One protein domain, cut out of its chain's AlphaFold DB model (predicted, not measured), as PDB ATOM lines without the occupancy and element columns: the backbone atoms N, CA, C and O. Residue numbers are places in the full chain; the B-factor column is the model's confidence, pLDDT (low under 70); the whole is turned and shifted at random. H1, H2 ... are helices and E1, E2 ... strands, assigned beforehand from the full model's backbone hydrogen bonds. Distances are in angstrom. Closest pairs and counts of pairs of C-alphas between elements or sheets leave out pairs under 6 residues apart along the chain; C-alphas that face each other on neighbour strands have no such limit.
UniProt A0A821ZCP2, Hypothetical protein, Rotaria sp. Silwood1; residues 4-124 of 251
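AT A GLANCE: This is residues 4 to 124 of the 251 residues of the protein "Hypothetical protein" of Rotaria sp. Silwood1 (UniProt A0A821ZCP2). A small sheet of three strands, E2, E1 and E3, is the core of the body; H5 crosses one face of it, while H4 stands up from the opposite face and has H3 packed on it farther out. From this body H1 sticks out as a lone arm, its residues 4 to 14 standing free, and this arm makes the length of the domain. Residues 29 to 50, with no named element, make a long loop before H3. The 121 printed residues hold five named helices and three named strands in the order H1, H2, H3, E1, E2, H4, E3, H5; the sheet order is E2, E1, E3, mixed, and the class is mixed, helices and strands. The whole is only just loose, close to compact, with a radius of gyration of the C-alphas of 16.7 A and spans of 57 by 37 by 31 A.

HOW THE PARTS SIT: H1, residues 4 to 16, touches no helix and is not on the sheet. H2, residues 25 to 28, only grazes the sheet with its residues 27 to 28. H3, residues 51 to 59, touches H4, residues 85 to 94; the closest C-alphas are those of Lys 59 and Ala 94, 4.7 A apart. They run the same way at a steep tilt of 35.2 degrees, only just steep. E1, residues 71 to 76, and E2, residues 79 to 82, form an antiparallel hairpin, with N 74 and O 81 2.8 A apart, within hydrogen-bond range. Residues 32 to 33 pair with residues 81 to 82 of E2, parallel. H4 lies over E1 and stands up from the sheet at 55 degrees. E3, residues 99 to 103, is parallel to E1, at 24 degrees; N 103 and O 73 are 2.8 A apart, within hydrogen-bond range. H5, residues 109 to 123, is on the opposite face from H4, at a height over the sheet of 9.9 A; it runs across the strands, at 77 degrees to E1 on the local plane. In H1, H3, H4 and H5 every O i to N i+4 pair is within hydrogen-bond range; H2 is too short for one.

IN THESE COORDINATES: H1 begins at C-alpha 4 (-12.269, -7.805, 166.883) and measures 18.6 A. H2 is 5.2 A, H3 12.1 A and H4 14.1 A long. E1 begins at C-alpha 71 (-13.998, 2.975, 129.142) and is 15.7 A long; E2 is 10.2 A and E3 10.9 A. H5, 20.6 A, ends at C-alpha 123 (-22.119, -15.306, 122.783).

THE WHOLE: The C-alphas of Ala 4 and Asp 53, 57.0 A apart, are the two farthest apart. The printed part has no cut; the links H2 to H3 and H3 to E1 are long. The pLDDT is under 70 at residues 9 to 23, 45 to 48, 105 to 107 and 124.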
ATOM      1  N   ALA A   4     -12.085  -6.932 168.042       71.25
ATOM      2  CA  ALA A   4     -12.269  -7.805 166.883       71.25
ATOM      3  C   ALA A   4     -13.315  -7.267 165.885       71.25
ATOM      4  O   ALA A   4     -13.086  -7.311 164.675       71.25
ATOM      5  N   ARG A   5     -14.426  -6.688 166.370       70.44
ATOM      6  CA  ARG A   5     -15.488  -6.126 165.511       70.44
ATOM      7  C   ARG A   5     -14.996  -4.886 164.752       70.44
ATOM      8  O   ARG A   5     -15.246  -4.767 163.558       70.44
ATOM      9  N   LYS A   6     -14.202  -4.026 165.411       72.62
ATOM     10  CA  LYS A   6     -13.537  -2.869 164.773       72.62
ATOM     11  C   LYS A   6     -12.515  -3.287 163.710       72.62
ATOM     12  O   LYS A   6     -12.487  -2.701 162.633       72.62
ATOM     13  N   ARG A   7     -11.708  -4.324 163.970       77.69
ATOM     14  CA  ARG A   7     -10.732  -4.839 162.987       77.69
ATOM     15  C   ARG A   7     -11.408  -5.432 161.749       77.69
ATOM     16  O   ARG A   7     -10.918  -5.230 160.643       77.69
ATOM     17  N   ARG A   8     -12.543  -6.122 161.919       71.06
ATOM     18  CA  ARG A   8     -13.311  -6.698 160.802       71.06
ATOM     19  C   ARG A   8     -13.956  -5.613 159.930       71.06
ATOM     20  O   ARG A   8     -13.838  -5.692 158.715       71.06
ATOM     21  N   ALA A   9     -14.535  -4.576 160.544       68.19
ATOM     22  CA  ALA A   9     -15.103  -3.430 159.829       68.19
ATOM     23  C   ALA A   9     -14.039  -2.631 159.052       68.19
ATOM     24  O   ALA A   9     -14.236  -2.345 157.877       68.19
ATOM     25  N   ASN A  10     -12.873  -2.362 159.654       68.25
ATOM     26  CA  ASN A  10     -11.777  -1.672 158.959       68.25
ATOM     27  C   ASN A  10     -11.200  -2.484 157.791       68.25
ATOM     28  O   ASN A  10     -10.819  -1.908 156.777       68.25
ATOM     29  N   ARG A  11     -11.146  -3.818 157.901       64.12
ATOM     30  CA  ARG A  11     -10.683  -4.678 156.802       64.12
ATOM     31  C   ARG A  11     -11.674  -4.705 155.635       64.12
ATOM     32  O   ARG A  11     -11.243  -4.702 154.490       64.12
ATOM     33  N   LEU A  12     -12.978  -4.706 155.917       56.56
ATOM     34  CA  LEU A  12     -14.026  -4.594 154.895       56.56
ATOM     35  C   LEU A  12     -14.024  -3.216 154.226       56.56
ATOM     36  O   LEU A  12     -14.106  -3.139 153.009       56.56
ATOM     37  N   ALA A  13     -13.851  -2.145 155.002       59.81
ATOM     38  CA  ALA A  13     -13.746  -0.792 154.464       59.81
ATOM     39  C   ALA A  13     -12.515  -0.608 153.561       59.81
ATOM     40  O   ALA A  13     -12.598   0.121 152.584       59.81
ATOM     41  N   LEU A  14     -11.393  -1.280 153.847       60.16
ATOM     42  CA  LEU A  14     -10.228  -1.288 152.954       60.16
ATOM     43  C   LEU A  14     -10.510  -2.041 151.646       60.16
ATOM     44  O   LEU A  14     -10.188  -1.534 150.585       60.16
ATOM     45  N   LEU A  15     -11.175  -3.200 151.711       53.78
ATOM     46  CA  LEU A  15     -11.519  -3.998 150.524       53.78
ATOM     47  C   LEU A  15     -12.589  -3.349 149.631       53.78
ATOM     48  O   LEU A  15     -12.661  -3.649 148.445       53.78
ATOM     49  N   LEU A  16     -13.440  -2.493 150.197       57.84
ATOM     50  CA  LEU A  16     -14.476  -1.760 149.461       57.84
ATOM     51  C   LEU A  16     -13.978  -0.421 148.893       57.84
ATOM     52  O   LEU A  16     -14.675   0.178 148.082       57.84
ATOM     53  N   ASN A  17     -12.793   0.041 149.308       59.53
ATOM     54  CA  ASN A  17     -12.198   1.311 148.887       59.53
ATOM     55  C   ASN A  17     -10.849   1.122 148.182       59.53
ATOM     56  O   ASN A  17     -10.031   2.045 148.199       59.53
ATOM     57  N   ASP A  18     -10.588  -0.042 147.580       55.75
ATOM     58  CA  ASP A  18      -9.415  -0.170 146.718       55.75
ATOM     59  C   ASP A  18      -9.565   0.849 145.575       55.75
ATOM     60  O   ASP A  18     -10.537   0.781 144.811       55.75
ATOM     61  N   PRO A  19      -8.664   1.846 145.476       54.03
ATOM     62  CA  PRO A  19      -8.750   2.827 144.412       54.03
ATOM     63  C   PRO A  19      -8.660   2.092 143.070       54.03
ATOM     64  O   PRO A  19      -7.933   1.096 142.971       54.03
ATOM     65  N   PRO A  20      -9.380   2.555 142.033       55.53
ATOM     66  CA  PRO A  20      -9.342   1.923 140.723       55.53
ATOM     67  C   PRO A  20      -7.886   1.748 140.287       55.53
ATOM     68  O   PRO A  20      -7.116   2.710 140.213       55.53
ATOM     69  N   ARG A  21      -7.489   0.489 140.075       62.31
ATOM     70  CA  ARG A  21      -6.112   0.129 139.750       62.31
ATOM     71  C   ARG A  21      -5.729   0.785 138.426       62.31
ATOM     72  O   ARG A  21      -6.413   0.612 137.415       62.31
ATOM     73  N   LYS A  22      -4.594   1.490 138.421       66.62
ATOM     74  CA  LYS A  22      -3.952   1.917 137.178       66.62
ATOM     75  C   LYS A  22      -3.393   0.668 136.469       66.62
ATOM     76  O   LYS A  22      -2.652  -0.100 137.072       66.62
ATOM     77  N   LEU A  23      -3.831   0.436 135.242       68.94
ATOM     78  CA  LEU A  23      -3.485  -0.634 134.330       68.94
ATOM     79  C   LEU A  23      -2.333  -0.092 133.509       68.94
ATOM     80  O   LEU A  23      -2.372   1.050 133.033       68.94
ATOM     81  N   GLU A  24      -1.320  -0.922 133.350       74.94
ATOM     82  CA  GLU A  24      -0.211  -0.610 132.461       74.94
ATOM     83  C   GLU A  24      -0.694  -0.637 131.003       74.94
ATOM     84  O   GLU A  24      -1.644  -1.348 130.665       74.94
ATOM     85  N   ILE A  25      -0.038   0.111 130.110       71.50
ATOM     86  CA  ILE A  25      -0.403   0.182 128.678       71.50
ATOM     87  C   ILE A  25      -0.505  -1.227 128.057       71.50
ATOM     88  O   ILE A  25      -1.424  -1.513 127.283       71.50
ATOM     89  N   ASP A  26       0.376  -2.135 128.481       78.31
ATOM     90  CA  ASP A  26       0.422  -3.534 128.048       78.31
ATOM     91  C   ASP A  26      -0.780  -4.373 128.505       78.31
ATOM     92  O   ASP A  26      -1.076  -5.408 127.904       78.31
ATOM     93  N   GLU A  27      -1.487  -3.962 129.559       77.75
ATOM     94  CA  GLU A  27      -2.724  -4.606 130.009       77.75
ATOM     95  C   GLU A  27      -3.928  -4.107 129.195       77.75
ATOM     96  O   GLU A  27      -4.884  -4.848 128.964       77.75
ATOM     97  N   ILE A  28      -3.872  -2.877 128.680       78.56
ATOM     98  CA  ILE A  28      -4.989  -2.258 127.957       78.56
ATOM     99  C   ILE A  28      -5.134  -2.830 126.538       78.56
ATOM    100  O   ILE A  28      -6.248  -3.019 126.026       78.56
ATOM    101  N   SER A  29      -4.019  -3.213 125.913       83.31
ATOM    102  CA  SER A  29      -4.021  -3.971 124.653       83.31
ATOM    103  C   SER A  29      -4.682  -5.354 124.789       83.31
ATOM    104  O   SER A  29      -5.145  -5.912 123.795       83.31
ATOM    105  N   ARG A  30      -4.835  -5.871 126.019       89.75
ATOM    106  CA  ARG A  30      -5.470  -7.168 126.319       89.75
ATOM    107  C   ARG A  30      -6.977  -7.084 126.565       89.75
ATOM    108  O   ARG A  30      -7.615  -8.114 126.751       89.75
ATOM    109  N   ILE A  31      -7.570  -5.887 126.569       92.94
ATOM    110  CA  ILE A  31      -9.020  -5.727 126.767       92.94
ATOM    111  C   ILE A  31      -9.795  -6.269 125.552       92.94
ATOM    112  O   ILE A  31      -9.598  -5.866 124.410       92.94
ATOM    113  N   HIS A  32     -10.714  -7.189 125.761       93.81
ATOM    114  CA  HIS A  32     -11.517  -7.751 124.690       93.81
ATOM    115  C   HIS A  32     -12.731  -6.869 124.386       93.81
ATOM    116  O   HIS A  32     -13.363  -6.301 125.285       93.81
ATOM    117  N   PHE A  33     -13.061  -6.769 123.097       93.44
ATOM    118  CA  PHE A  33     -14.341  -6.229 122.665       93.44
ATOM    119  C   PHE A  33     -15.441  -7.228 123.008       93.44
ATOM    120  O   PHE A  33     -15.269  -8.431 122.825       93.44
ATOM    121  N   THR A  34     -16.581  -6.733 123.473       91.12
ATOM    122  CA  THR A  34     -17.778  -7.569 123.643       91.12
ATOM    123  C   THR A  34     -18.511  -7.781 122.322       91.12
ATOM    124  O   THR A  34     -19.142  -8.811 122.141       91.12
ATOM    125  N   GLN A  35     -18.412  -6.836 121.380       88.75
ATOM    126  CA  GLN A  35     -19.054  -6.905 120.063       88.75
ATOM    127  C   GLN A  35     -18.043  -7.250 118.964       88.75
ATOM    128  O   GLN A  35     -16.889  -6.829 119.018       88.75
ATOM    129  N   THR A  36     -18.503  -7.948 117.925       86.38
ATOM    130  CA  THR A  36     -17.709  -8.276 116.725       86.38
ATOM    131  C   THR A  36     -17.608  -7.122 115.729       86.38
ATOM    132  O   THR A  36     -16.709  -7.105 114.891       86.38
ATOM    133  N   HIS A  37     -18.520  -6.151 115.812       87.94
ATOM    134  CA  HIS A  37     -18.600  -5.018 114.898       87.94
ATOM    135  C   HIS A  37     -18.686  -3.701 115.665       87.94
ATOM    136  O   HIS A  37     -19.316  -3.609 116.720       87.94
ATOM    137  N   ILE A  38     -18.070  -2.667 115.099       87.81
ATOM    138  CA  ILE A  38     -18.066  -1.315 115.645       87.81
ATOM    139  C   ILE A  38     -18.863  -0.435 114.690       87.81
ATOM    140  O   ILE A  38     -18.513  -0.286 113.522       87.81
ATOM    141  N   HIS A  39     -19.954   0.145 115.183       88.81
ATOM    142  CA  HIS A  39     -20.742   1.099 114.408       88.81
ATOM    143  C   HIS A  39     -19.981   2.416 114.230       88.81
ATOM    144  O   HIS A  39     -19.340   2.881 115.169       88.81
ATOM    145  N   SER A  40     -20.123   3.048 113.063       90.38
ATOM    146  CA  SER A  40     -19.440   4.302 112.708       90.38
ATOM    147  C   SER A  40     -19.895   5.526 113.500       90.38
ATOM    148  O   SER A  40     -19.204   6.531 113.504       90.38
ATOM    149  N   ARG A  41     -21.034   5.471 114.194       89.94
ATOM    150  CA  ARG A  41     -21.577   6.606 114.955       89.94
ATOM    151  C   ARG A  41     -21.847   6.229 116.392       89.94
ATOM    152  O   ARG A  41     -22.157   5.067 116.668       89.94
ATOM    153  N   PHE A  42     -21.779   7.201 117.298       88.25
ATOM    154  CA  PHE A  42     -22.275   7.051 118.667       88.25
ATOM    155  C   PHE A  42     -23.809   6.994 118.702       88.25
ATOM    156  O   PHE A  42     -24.486   7.564 117.860       88.25
ATOM    157  N   SER A  43     -24.370   6.267 119.673       79.69
ATOM    158  CA  SER A  43     -25.819   6.021 119.782       79.69
ATOM    159  C   SER A  43     -26.570   7.107 120.562       79.69
ATOM    160  O   SER A  43     -27.739   6.914 120.868       79.69
ATOM    161  N   ASN A  44     -25.910   8.208 120.940       74.69
ATOM    162  CA  ASN A  44     -26.544   9.268 121.723       74.69
ATOM    163  C   ASN A  44     -27.204  10.310 120.812       74.69
ATOM    164  O   ASN A  44     -26.568  10.910 119.953       74.69
ATOM    165  N   ASN A  45     -28.492  10.538 121.067       46.72
ATOM    166  CA  ASN A  45     -29.446  11.236 120.204       46.72
ATOM    167  C   ASN A  45     -29.219  12.752 120.020       46.72
ATOM    168  O   ASN A  45     -29.985  13.378 119.295       46.72
ATOM    169  N   SER A  46     -28.220  13.368 120.658       51.62
ATOM    170  CA  SER A  46     -28.005  14.825 120.592       51.62
ATOM    171  C   SER A  46     -26.852  15.246 119.684       51.62
ATOM    172  O   SER A  46     -26.849  16.372 119.191       51.62
ATOM    173  N   GLN A  47     -25.885  14.364 119.432       56.28
ATOM    174  CA  GLN A  47     -24.736  14.643 118.578       56.28
ATOM    175  C   GLN A  47     -24.361  13.327 117.905       56.28
ATOM    176  O   GLN A  47     -23.788  12.444 118.539       56.28
ATOM    177  N   ASN A  48     -24.722  13.174 116.628       69.75
ATOM    178  CA  ASN A  48     -24.275  12.080 115.762       69.75
ATOM    179  C   ASN A  48     -22.757  12.187 115.527       69.75
ATOM    180  O   ASN A  48     -22.316  12.373 114.397       69.75
ATOM    181  N   MET A  49     -21.961  12.130 116.594       82.19
ATOM    182  CA  MET A  49     -20.514  12.130 116.500       82.19
ATOM    183  C   MET A  49     -20.097  10.863 115.776       82.19
ATOM    184  O   MET A  49     -20.501   9.746 116.132       82.19
ATOM    185  N   ASP A  50     -19.310  11.065 114.732       92.62
ATOM    186  CA  ASP A  50     -18.688   9.985 114.006       92.62
ATOM    187  C   ASP A  50     -17.491   9.456 114.809       92.62
ATOM    188  O   ASP A  50     -16.734  10.199 115.448       92.62
ATOM    189  N   VAL A  51     -17.357   8.136 114.833       93.12
ATOM    190  CA  VAL A  51     -16.292   7.426 115.541       93.12
ATOM    191  C   VAL A  51     -14.934   7.760 114.924       93.12
ATOM    192  O   VAL A  51     -13.966   7.915 115.670       93.12
ATOM    193  N   PHE A  52     -14.859   7.927 113.601       93.94
ATOM    194  CA  PHE A  52     -13.621   8.297 112.919       93.94
ATOM    195  C   PHE A  52     -13.241   9.749 113.190       93.94
ATOM    196  O   PHE A  52     -12.075  10.010 113.480       93.94
ATOM    197  N   ASP A  53     -14.204  10.671 113.184       93.94
ATOM    198  CA  ASP A  53     -13.941  12.073 113.538       93.94
ATOM    199  C   ASP A  53     -13.382  12.176 114.960       93.94
ATOM    200  O   ASP A  53     -12.366  12.827 115.192       93.94
ATOM    201  N   THR A  54     -13.993  11.450 115.899       93.75
ATOM    202  CA  THR A  54     -13.544  11.388 117.297       93.75
ATOM    203  C   THR A  54     -12.142  10.786 117.421       93.75
ATOM    204  O   THR A  54     -11.318  11.249 118.209       93.75
ATOM    205  N   TYR A  55     -11.842   9.754 116.633       95.12
ATOM    206  CA  TYR A  55     -10.500   9.188 116.555       95.12
ATOM    207  C   TYR A  55      -9.476  10.203 116.045       95.12
ATOM    208  O   TYR A  55      -8.414  10.350 116.653       95.12
ATOM    209  N   PHE A  56      -9.776  10.916 114.960       95.88
ATOM    210  CA  PHE A  56      -8.854  11.890 114.387       95.88
ATOM    211  C   PHE A  56      -8.600  13.056 115.338       95.88
ATOM    212  O   PHE A  56      -7.440  13.414 115.558       95.88
ATOM    213  N   THR A  57      -9.648  13.612 115.952       95.12
ATOM    214  CA  THR A  57      -9.488  14.700 116.924       95.12
ATOM    215  C   THR A  57      -8.658  14.254 118.124       95.12
ATOM    216  O   THR A  57      -7.741  14.973 118.530       95.12
ATOM    217  N   LEU A  58      -8.885  13.041 118.635       94.44
ATOM    218  CA  LEU A  58      -8.095  12.485 119.730       94.44
ATOM    219  C   LEU A  58      -6.632  12.237 119.321       94.44
ATOM    220  O   LEU A  58      -5.711  12.629 120.046       94.44
ATOM    221  N   LYS A  59      -6.394  11.607 118.165       95.00
ATOM    222  CA  LYS A  59      -5.054  11.256 117.663       95.00
ATOM    223  C   LYS A  59      -4.194  12.489 117.407       95.00
ATOM    224  O   LYS A  59      -3.032  12.506 117.803       95.00
ATOM    225  N   PHE A  60      -4.766  13.531 116.806       95.56
ATOM    226  CA  PHE A  60      -4.058  14.784 116.527       95.56
ATOM    227  C   PHE A  60      -4.015  15.750 117.721       95.56
ATOM    228  O   PHE A  60      -3.455  16.835 117.603       95.56
ATOM    229  N   GLY A  61      -4.570  15.364 118.876       93.88
ATOM    230  CA  GLY A  61      -4.548  16.192 120.085       93.88
ATOM    231  C   GLY A  61      -5.457  17.420 120.020       93.88
ATOM    232  O   GLY A  61      -5.269  18.346 120.800       93.88
ATOM    233  N   LEU A  62      -6.437  17.422 119.113       95.25
ATOM    234  CA  LEU A  62      -7.492  18.438 119.037       95.25
ATOM    235  C   LEU A  62      -8.558  18.239 120.123       95.25
ATOM    236  O   LEU A  62      -9.292  19.167 120.438       95.25
ATOM    237  N   MET A  63      -8.635  17.026 120.667       92.50
ATOM    238  CA  MET A  63      -9.478  16.651 121.794       92.50
ATOM    239  C   MET A  63      -8.594  16.001 122.876       92.50
ATOM    240  O   MET A  63      -7.866  15.047 122.561       92.50
ATOM    241  N   PRO A  64      -8.603  16.494 124.129       93.25
ATOM    242  CA  PRO A  64      -7.976  15.813 125.259       93.25
ATOM    243  C   PRO A  64      -8.722  14.508 125.575       93.25
ATOM    244  O   PRO A  64      -9.915  14.376 125.313       93.25
ATOM    245  N   ILE A  65      -8.028  13.508 126.125       91.75
ATOM    246  CA  ILE A  65      -8.650  12.190 126.336       91.75
ATOM    247  C   ILE A  65      -9.725  12.219 127.427       91.75
ATOM    248  O   ILE A  65     -10.669  11.435 127.390       91.75
ATOM    249  N   GLU A  66      -9.607  13.149 128.362       92.19
ATOM    250  CA  GLU A  66     -10.518  13.352 129.481       92.19
ATOM    251  C   GLU A  66     -11.899  13.858 129.031       92.19
ATOM    252  O   GLU A  66     -12.872  13.714 129.771       92.19
ATOM    253  N   GLU A  67     -12.007  14.409 127.815       90.38
ATOM    254  CA  GLU A  67     -13.296  14.743 127.194       90.38
ATOM    255  C   GLU A  67     -14.062  13.498 126.726       90.38
ATOM    256  O   GLU A  67     -15.285  13.541 126.566       90.38
ATOM    257  N   LEU A  68     -13.378  12.359 126.552       89.38
ATOM    258  CA  LEU A  68     -14.046  11.085 126.338       89.38
ATOM    259  C   LEU A  68     -14.437  10.466 127.680       89.38
ATOM    260  O   LEU A  68     -13.608  10.358 128.585       89.38
ATOM    261  N   PRO A  69     -15.672   9.946 127.808       90.25
ATOM    262  CA  PRO A  69     -16.023   9.176 128.986       90.25
ATOM    263  C   PRO A  69     -15.063   7.977 129.130       90.25
ATOM    264  O   PRO A  69     -14.739   7.338 128.115       90.25
ATOM    265  N   PRO A  70     -14.636   7.616 130.354       91.25
ATOM    266  CA  PRO A  70     -13.683   6.528 130.569       91.25
ATOM    267  C   PRO A  70     -14.286   5.186 130.149       91.25
ATOM    268  O   PRO A  70     -15.470   4.925 130.403       91.25
ATOM    269  N   ILE A  71     -13.509   4.320 129.489       92.31
ATOM    270  CA  ILE A  71     -13.998   2.975 129.142       92.31
ATOM    271  C   ILE A  71     -14.208   2.156 130.415       92.31
ATOM    272  O   ILE A  71     -13.362   2.137 131.308       92.31
ATOM    273  N   ARG A  72     -15.340   1.463 130.505       91.62
ATOM    274  CA  ARG A  72     -15.617   0.554 131.616       91.62
ATOM    275  C   ARG A  72     -14.983  -0.790 131.312       91.62
ATOM    276  O   ARG A  72     -15.237  -1.366 130.246       91.62
ATOM    277  N   VAL A  73     -14.159  -1.267 132.236       92.44
ATOM    278  CA  VAL A  73     -13.425  -2.529 132.098       92.44
ATOM    279  C   VAL A  73     -13.940  -3.525 133.121       92.44
ATOM    280  O   VAL A  73     -14.072  -3.191 134.293       92.44
ATOM    281  N   TYR A  74     -14.215  -4.745 132.684       91.00
ATOM    282  CA  TYR A  74     -14.749  -5.833 133.493       91.00
ATOM    283  C   TYR A  74     -13.780  -7.004 133.457       91.00
ATOM    284  O   TYR A  74     -13.261  -7.331 132.393       91.00
ATOM    285  N   GLU A  75     -13.550  -7.650 134.592       89.12
ATOM    286  CA  GLU A  75     -12.797  -8.903 134.623       89.12
ATOM    287  C   GLU A  75     -13.764 -10.092 134.575       89.12
ATOM    288  O   GLU A  75     -14.652 -10.226 135.421       89.12
ATOM    289  N   HIS A  76     -13.608 -10.954 133.570       87.81
ATOM    290  CA  HIS A  76     -14.435 -12.141 133.373       87.81
ATOM    291  C   HIS A  76     -13.609 -13.270 132.747       87.81
ATOM    292  O   HIS A  76     -12.964 -13.071 131.718       87.81
ATOM    293  N   TYR A  77     -13.605 -14.445 133.390       88.56
ATOM    294  CA  TYR A  77     -12.763 -15.596 133.028       88.56
ATOM    295  C   TYR A  77     -11.273 -15.243 132.865       88.56
ATOM    296  O   TYR A  77     -10.647 -15.593 131.865       88.56
ATOM    297  N   ASN A  78     -10.706 -14.515 133.840       87.06
ATOM    298  CA  ASN A  78      -9.312 -14.035 133.841       87.06
ATOM    299  C   ASN A  78      -8.934 -13.192 132.606       87.06
ATOM    300  O   ASN A  78      -7.760 -13.077 132.251       87.06
ATOM    301  N   LYS A  79      -9.930 -12.622 131.925       90.38
ATOM    302  CA  LYS A  79      -9.764 -11.719 130.787       90.38
ATOM    303  C   LYS A  79     -10.433 -10.391 131.101       90.38
ATOM    304  O   LYS A  79     -11.437 -10.340 131.811       90.38
ATOM    305  N   LEU A  80      -9.881  -9.317 130.549       92.75
ATOM    306  CA  LEU A  80     -10.476  -7.991 130.636       92.75
ATOM    307  C   LEU A  80     -11.413  -7.785 129.455       92.75
ATOM    308  O   LEU A  80     -11.052  -8.094 128.325       92.75
ATOM    309  N   TRP A  81     -12.590  -7.235 129.700       94.31
ATOM    310  CA  TRP A  81     -13.620  -6.990 128.698       94.31
ATOM    311  C   TRP A  81     -14.135  -5.566 128.811       94.31
ATOM    312  O   TRP A  81     -14.147  -4.988 129.897       94.31
ATOM    313  N   SER A  82     -14.611  -5.000 127.705       94.56
ATOM    314  CA  SER A  82     -15.336  -3.733 127.737       94.56
ATOM    315  C   SER A  82     -16.642  -3.815 126.961       94.56
ATOM    316  O   SER A  82     -16.715  -4.376 125.870       94.56
ATOM    317  N   ILE A  83     -17.680  -3.195 127.518       93.38
ATOM    318  CA  ILE A  83     -18.951  -2.950 126.820       93.38
ATOM    319  C   ILE A  83     -18.924  -1.662 125.990       93.38
ATOM    320  O   ILE A  83     -19.878  -1.358 125.275       93.38
ATOM    321  N   ASP A  84     -17.837  -0.896 126.078       93.12
ATOM    322  CA  ASP A  84     -17.671   0.410 125.449       93.12
ATOM    323  C   ASP A  84     -16.843   0.306 124.156       93.12
ATOM    324  O   ASP A  84     -15.886   1.049 123.946       93.12
ATOM    325  N   ASN A  85     -17.228  -0.617 123.265       93.62
ATOM    326  CA  ASN A  85     -16.413  -1.062 122.121       93.62
ATOM    327  C   ASN A  85     -15.917   0.072 121.207       93.62
ATOM    328  O   ASN A  85     -14.743   0.103 120.856       93.62
ATOM    329  N   ARG A  86     -16.779   1.044 120.869       93.88
ATOM    330  CA  ARG A  86     -16.394   2.216 120.052       93.88
ATOM    331  C   ARG A  86     -15.275   3.031 120.705       93.88
ATOM    332  O   ARG A  86     -14.311   3.393 120.045       93.88
ATOM    333  N   ARG A  87     -15.393   3.293 122.010       93.75
ATOM    334  CA  ARG A  87     -14.405   4.076 122.766       93.75
ATOM    335  C   ARG A  87     -13.103   3.301 122.936       93.75
ATOM    336  O   ARG A  87     -12.042   3.875 122.727       93.75
ATOM    337  N   LEU A  88     -13.187   2.002 123.230       94.38
ATOM    338  CA  LEU A  88     -12.016   1.128 123.296       94.38
ATOM    339  C   LEU A  88     -11.242   1.130 121.970       94.38
ATOM    340  O   LEU A  88     -10.018   1.218 121.982       94.38
ATOM    341  N   TRP A  89     -11.946   1.072 120.838       95.00
ATOM    342  CA  TRP A  89     -11.318   1.128 119.520       95.00
ATOM    343  C   TRP A  89     -10.629   2.468 119.266       95.00
ATOM    344  O   TRP A  89      -9.437   2.480 118.985       95.00
ATOM    345  N   ILE A  90     -11.334   3.590 119.469       94.25
ATOM    346  CA  ILE A  90     -10.762   4.938 119.317       94.25
ATOM    347  C   ILE A  90      -9.480   5.088 120.147       94.25
ATOM    348  O   ILE A  90      -8.459   5.541 119.637       94.25
ATOM    349  N   MET A  91      -9.530   4.684 121.419       92.44
ATOM    350  CA  MET A  91      -8.407   4.784 122.351       92.44
ATOM    351  C   MET A  91      -7.210   3.926 121.922       92.44
ATOM    352  O   MET A  91      -6.071   4.391 121.968       92.44
ATOM    353  N   ARG A  92      -7.460   2.703 121.434       92.69
ATOM    354  CA  ARG A  92      -6.413   1.823 120.887       92.69
ATOM    355  C   ARG A  92      -5.731   2.420 119.674       92.69
ATOM    356  O   ARG A  92      -4.508   2.515 119.660       92.69
ATOM    357  N   GLU A  93      -6.515   2.848 118.694       93.44
ATOM    358  CA  GLU A  93      -5.985   3.403 117.449       93.44
ATOM    359  C   GLU A  93      -5.254   4.732 117.680       93.44
ATOM    360  O   GLU A  93      -4.299   5.062 116.971       93.44
ATOM    361  N   ALA A  94      -5.694   5.517 118.668       92.31
ATOM    362  CA  ALA A  94      -5.041   6.763 119.056       92.31
ATOM    363  C   ALA A  94      -3.819   6.554 119.969       92.31
ATOM    364  O   ALA A  94      -3.080   7.511 120.197       92.31
ATOM    365  N   GLY A  95      -3.609   5.348 120.511       91.50
ATOM    366  CA  GLY A  95      -2.542   5.060 121.477       91.50
ATOM    367  C   GLY A  95      -2.689   5.818 122.802       91.50
ATOM    368  O   GLY A  95      -1.694   6.072 123.479       91.50
ATOM    369  N   LYS A  96      -3.912   6.219 123.165       87.88
ATOM    370  CA  LYS A  96      -4.216   6.973 124.390       87.88
ATOM    371  C   LYS A  96      -5.304   6.245 125.159       87.88
ATOM    372  O   LYS A  96      -6.310   5.867 124.569       87.88
ATOM    373  N   PHE A  97      -5.148   6.095 126.471       86.19
ATOM    374  CA  PHE A  97      -6.077   5.300 127.269       86.19
ATOM    375  C   PHE A  97      -6.583   6.028 128.505       86.19
ATOM    376  O   PHE A  97      -5.810   6.605 129.265       86.19
ATOM    377  N   TYR A  98      -7.896   5.940 128.711       86.38
ATOM    378  CA  TYR A  98      -8.583   6.459 129.883       86.38
ATOM    379  C   TYR A  98      -9.752   5.540 130.228       86.38
ATOM    380  O   TYR A  98     -10.672   5.352 129.430       86.38
ATOM    381  N   TYR A  99      -9.688   4.903 131.394       85.62
ATOM    382  CA  TYR A  99     -10.620   3.845 131.765       85.62
ATOM    383  C   TYR A  99     -10.936   3.846 133.264       85.62
ATOM    384  O   TYR A  99     -10.194   4.396 134.075       85.62
ATOM    385  N   GLU A 100     -12.054   3.212 133.613       83.69
ATOM    386  CA  GLU A 100     -12.557   3.030 134.976       83.69
ATOM    387  C   GLU A 100     -12.739   1.516 135.216       83.69
ATOM    388  O   GLU A 100     -13.398   0.833 134.422       83.69
ATOM    389  N   GLY A 101     -12.129   0.975 136.277       79.19
ATOM    390  CA  GLY A 101     -12.146  -0.459 136.601       79.19
ATOM    391  C   GLY A 101     -10.758  -1.031 136.951       79.19
ATOM    392  O   GLY A 101      -9.841  -0.255 137.218       79.19
ATOM    393  N   PRO A 102     -10.585  -2.371 136.959       78.44
ATOM    394  CA  PRO A 102     -11.559  -3.381 136.541       78.44
ATOM    395  C   PRO A 102     -12.709  -3.579 137.543       78.44
ATOM    396  O   PRO A 102     -12.511  -3.770 138.745       78.44
ATOM    397  N   TYR A 103     -13.944  -3.579 137.041       76.31
ATOM    398  CA  TYR A 103     -15.096  -4.041 137.804       76.31
ATOM    399  C   TYR A 103     -15.062  -5.555 137.891       76.31
ATOM    400  O   TYR A 103     -15.048  -6.262 136.882       76.31
ATOM    401  N   THR A 104     -15.108  -6.042 139.121       72.88
ATOM    402  CA  THR A 104     -15.444  -7.428 139.414       72.88
ATOM    403  C   THR A 104     -16.893  -7.470 139.891       72.88
ATOM    404  O   THR A 104     -17.459  -6.442 140.279       72.88
ATOM    405  N   GLN A 105     -17.491  -8.661 139.934       66.69
ATOM    406  CA  GLN A 105     -18.830  -8.858 140.502       66.69
ATOM    407  C   GLN A 105     -18.954  -8.308 141.939       66.69
ATOM    408  O   GLN A 105     -20.044  -7.944 142.370       66.69
ATOM    409  N   ARG A 106     -17.833  -8.198 142.666       65.25
ATOM    410  CA  ARG A 106     -17.772  -7.674 144.037       65.25
ATOM    411  C   ARG A 106     -17.821  -6.147 144.126       65.25
ATOM    412  O   ARG A 106     -18.192  -5.637 145.172       65.25
ATOM    413  N   HIS A 107     -17.438  -5.423 143.071       65.81
ATOM    414  CA  HIS A 107     -17.310  -3.959 143.115       65.81
ATOM    415  C   HIS A 107     -18.612  -3.234 142.762       65.81
ATOM    416  O   HIS A 107     -18.880  -2.154 143.277       65.81
ATOM    417  N   SER A 108     -19.421  -3.795 141.861       76.38
ATOM    418  CA  SER A 108     -20.694  -3.188 141.465       76.38
ATOM    419  C   SER A 108     -21.587  -4.215 140.780       76.38
ATOM    420  O   SER A 108     -21.426  -4.495 139.591       76.38
ATOM    421  N   MET A 109     -22.549  -4.769 141.525       76.88
ATOM    422  CA  MET A 109     -23.459  -5.782 140.989       76.88
ATOM    423  C   MET A 109     -24.278  -5.241 139.809       76.88
ATOM    424  O   MET A 109     -24.403  -5.927 138.803       76.88
ATOM    425  N   SER A 110     -24.777  -3.997 139.866       81.75
ATOM    426  CA  SER A 110     -25.579  -3.440 138.763       81.75
ATOM    427  C   SER A 110     -24.771  -3.265 137.473       81.75
ATOM    428  O   SER A 110     -25.226  -3.676 136.407       81.75
ATOM    429  N   ARG A 111     -23.541  -2.732 137.558       79.94
ATOM    430  CA  ARG A 111     -22.650  -2.595 136.392       79.94
ATOM    431  C   ARG A 111     -22.229  -3.959 135.855       79.94
ATOM    432  O   ARG A 111     -22.099  -4.114 134.644       79.94
ATOM    433  N   PHE A 112     -22.006  -4.932 136.738       80.50
ATOM    434  CA  PHE A 112     -21.665  -6.293 136.338       80.50
ATOM    435  C   PHE A 112     -22.842  -7.005 135.655       80.50
ATOM    436  O   PHE A 112     -22.627  -7.689 134.659       80.50
ATOM    437  N   MET A 113     -24.079  -6.803 136.120       84.44
ATOM    438  CA  MET A 113     -25.276  -7.328 135.452       84.44
ATOM    439  C   MET A 113     -25.460  -6.718 134.053       84.44
ATOM    440  O   MET A 113     -25.708  -7.465 133.112       84.44
ATOM    441  N   GLU A 114     -25.216  -5.409 133.869       86.44
ATOM    442  CA  GLU A 114     -25.209  -4.789 132.524       86.44
ATOM    443  C   GLU A 114     -24.205  -5.486 131.588       86.44
ATOM    444  O   GLU A 114     -24.506  -5.757 130.421       86.44
ATOM    445  N   PHE A 115     -23.001  -5.779 132.094       89.25
ATOM    446  CA  PHE A 115     -22.001  -6.537 131.347       89.25
ATOM    447  C   PHE A 115     -22.488  -7.955 131.026       89.25
ATOM    448  O   PHE A 115     -22.407  -8.363 129.869       89.25
ATOM    449  N   ALA A 116     -23.018  -8.682 132.011       86.12
ATOM    450  CA  ALA A 116     -23.480 -10.055 131.840       86.12
ATOM    451  C   ALA A 116     -24.600 -10.162 130.790       86.12
ATOM    452  O   ALA A 116     -24.550 -11.054 129.943       86.12
ATOM    453  N   ASP A 117     -25.560  -9.238 130.787       87.69
ATOM    454  CA  ASP A 117     -26.656  -9.213 129.811       87.69
ATOM    455  C   ASP A 117     -26.141  -8.966 128.384       87.69
ATOM    456  O   ASP A 117     -26.511  -9.673 127.437       87.69
ATOM    457  N   LYS A 118     -25.210  -8.016 128.220       85.81
ATOM    458  CA  LYS A 118     -24.567  -7.760 126.921       85.81
ATOM    459  C   LYS A 118     -23.718  -8.943 126.466       85.81
ATOM    460  O   LYS A 118     -23.795  -9.328 125.306       85.81
ATOM    461  N   TYR A 119     -22.955  -9.549 127.368       86.44
ATOM    462  CA  TYR A 119     -22.105 -10.695 127.058       86.44
ATOM    463  C   TYR A 119     -22.935 -11.912 126.616       86.44
ATOM    464  O   TYR A 119     -22.670 -12.490 125.562       86.44
ATOM    465  N   LYS A 120     -24.002 -12.249 127.356       86.44
ATOM    466  CA  LYS A 120     -24.919 -13.355 127.018       86.44
ATOM    467  C   LYS A 120     -25.584 -13.177 125.657       86.44
ATOM    468  O   LYS A 120     -25.687 -14.140 124.901       86.44
ATOM    469  N   SER A 121     -26.028 -11.963 125.332       83.56
ATOM    470  CA  SER A 121     -26.699 -11.712 124.046       83.56
ATOM    471  C   SER A 121     -25.774 -11.888 122.835       83.56
ATOM    472  O   SER A 121     -26.258 -12.205 121.752       83.56
ATOM    473  N   LEU A 122     -24.457 -11.728 123.009       79.06
ATOM    474  CA  LEU A 122     -23.466 -11.812 121.931       79.06
ATOM    475  C   LEU A 122     -22.894 -13.219 121.742       79.06
ATOM    476  O   LEU A 122     -22.637 -13.623 120.611       79.06
ATOM    477  N   HIS A 123     -22.712 -13.966 122.830       79.56
ATOM    478  CA  HIS A 123     -22.119 -15.306 122.783       79.56
ATOM    479  C   HIS A 123     -23.153 -16.440 122.716       79.56
ATOM    480  O   HIS A 123     -22.778 -17.597 122.541       79.56
ATOM    481  N   GLY A 124     -24.448 -16.112 122.788       69.25
ATOM    482  CA  GLY A 124     -25.525 -17.096 122.828       69.25
ATOM    483  C   GLY A 124     -25.536 -17.895 124.137       69.25
ATOM    484  O   GLY A 124     -24.592 -17.889 124.922       69.25
TER     485      GLY A 124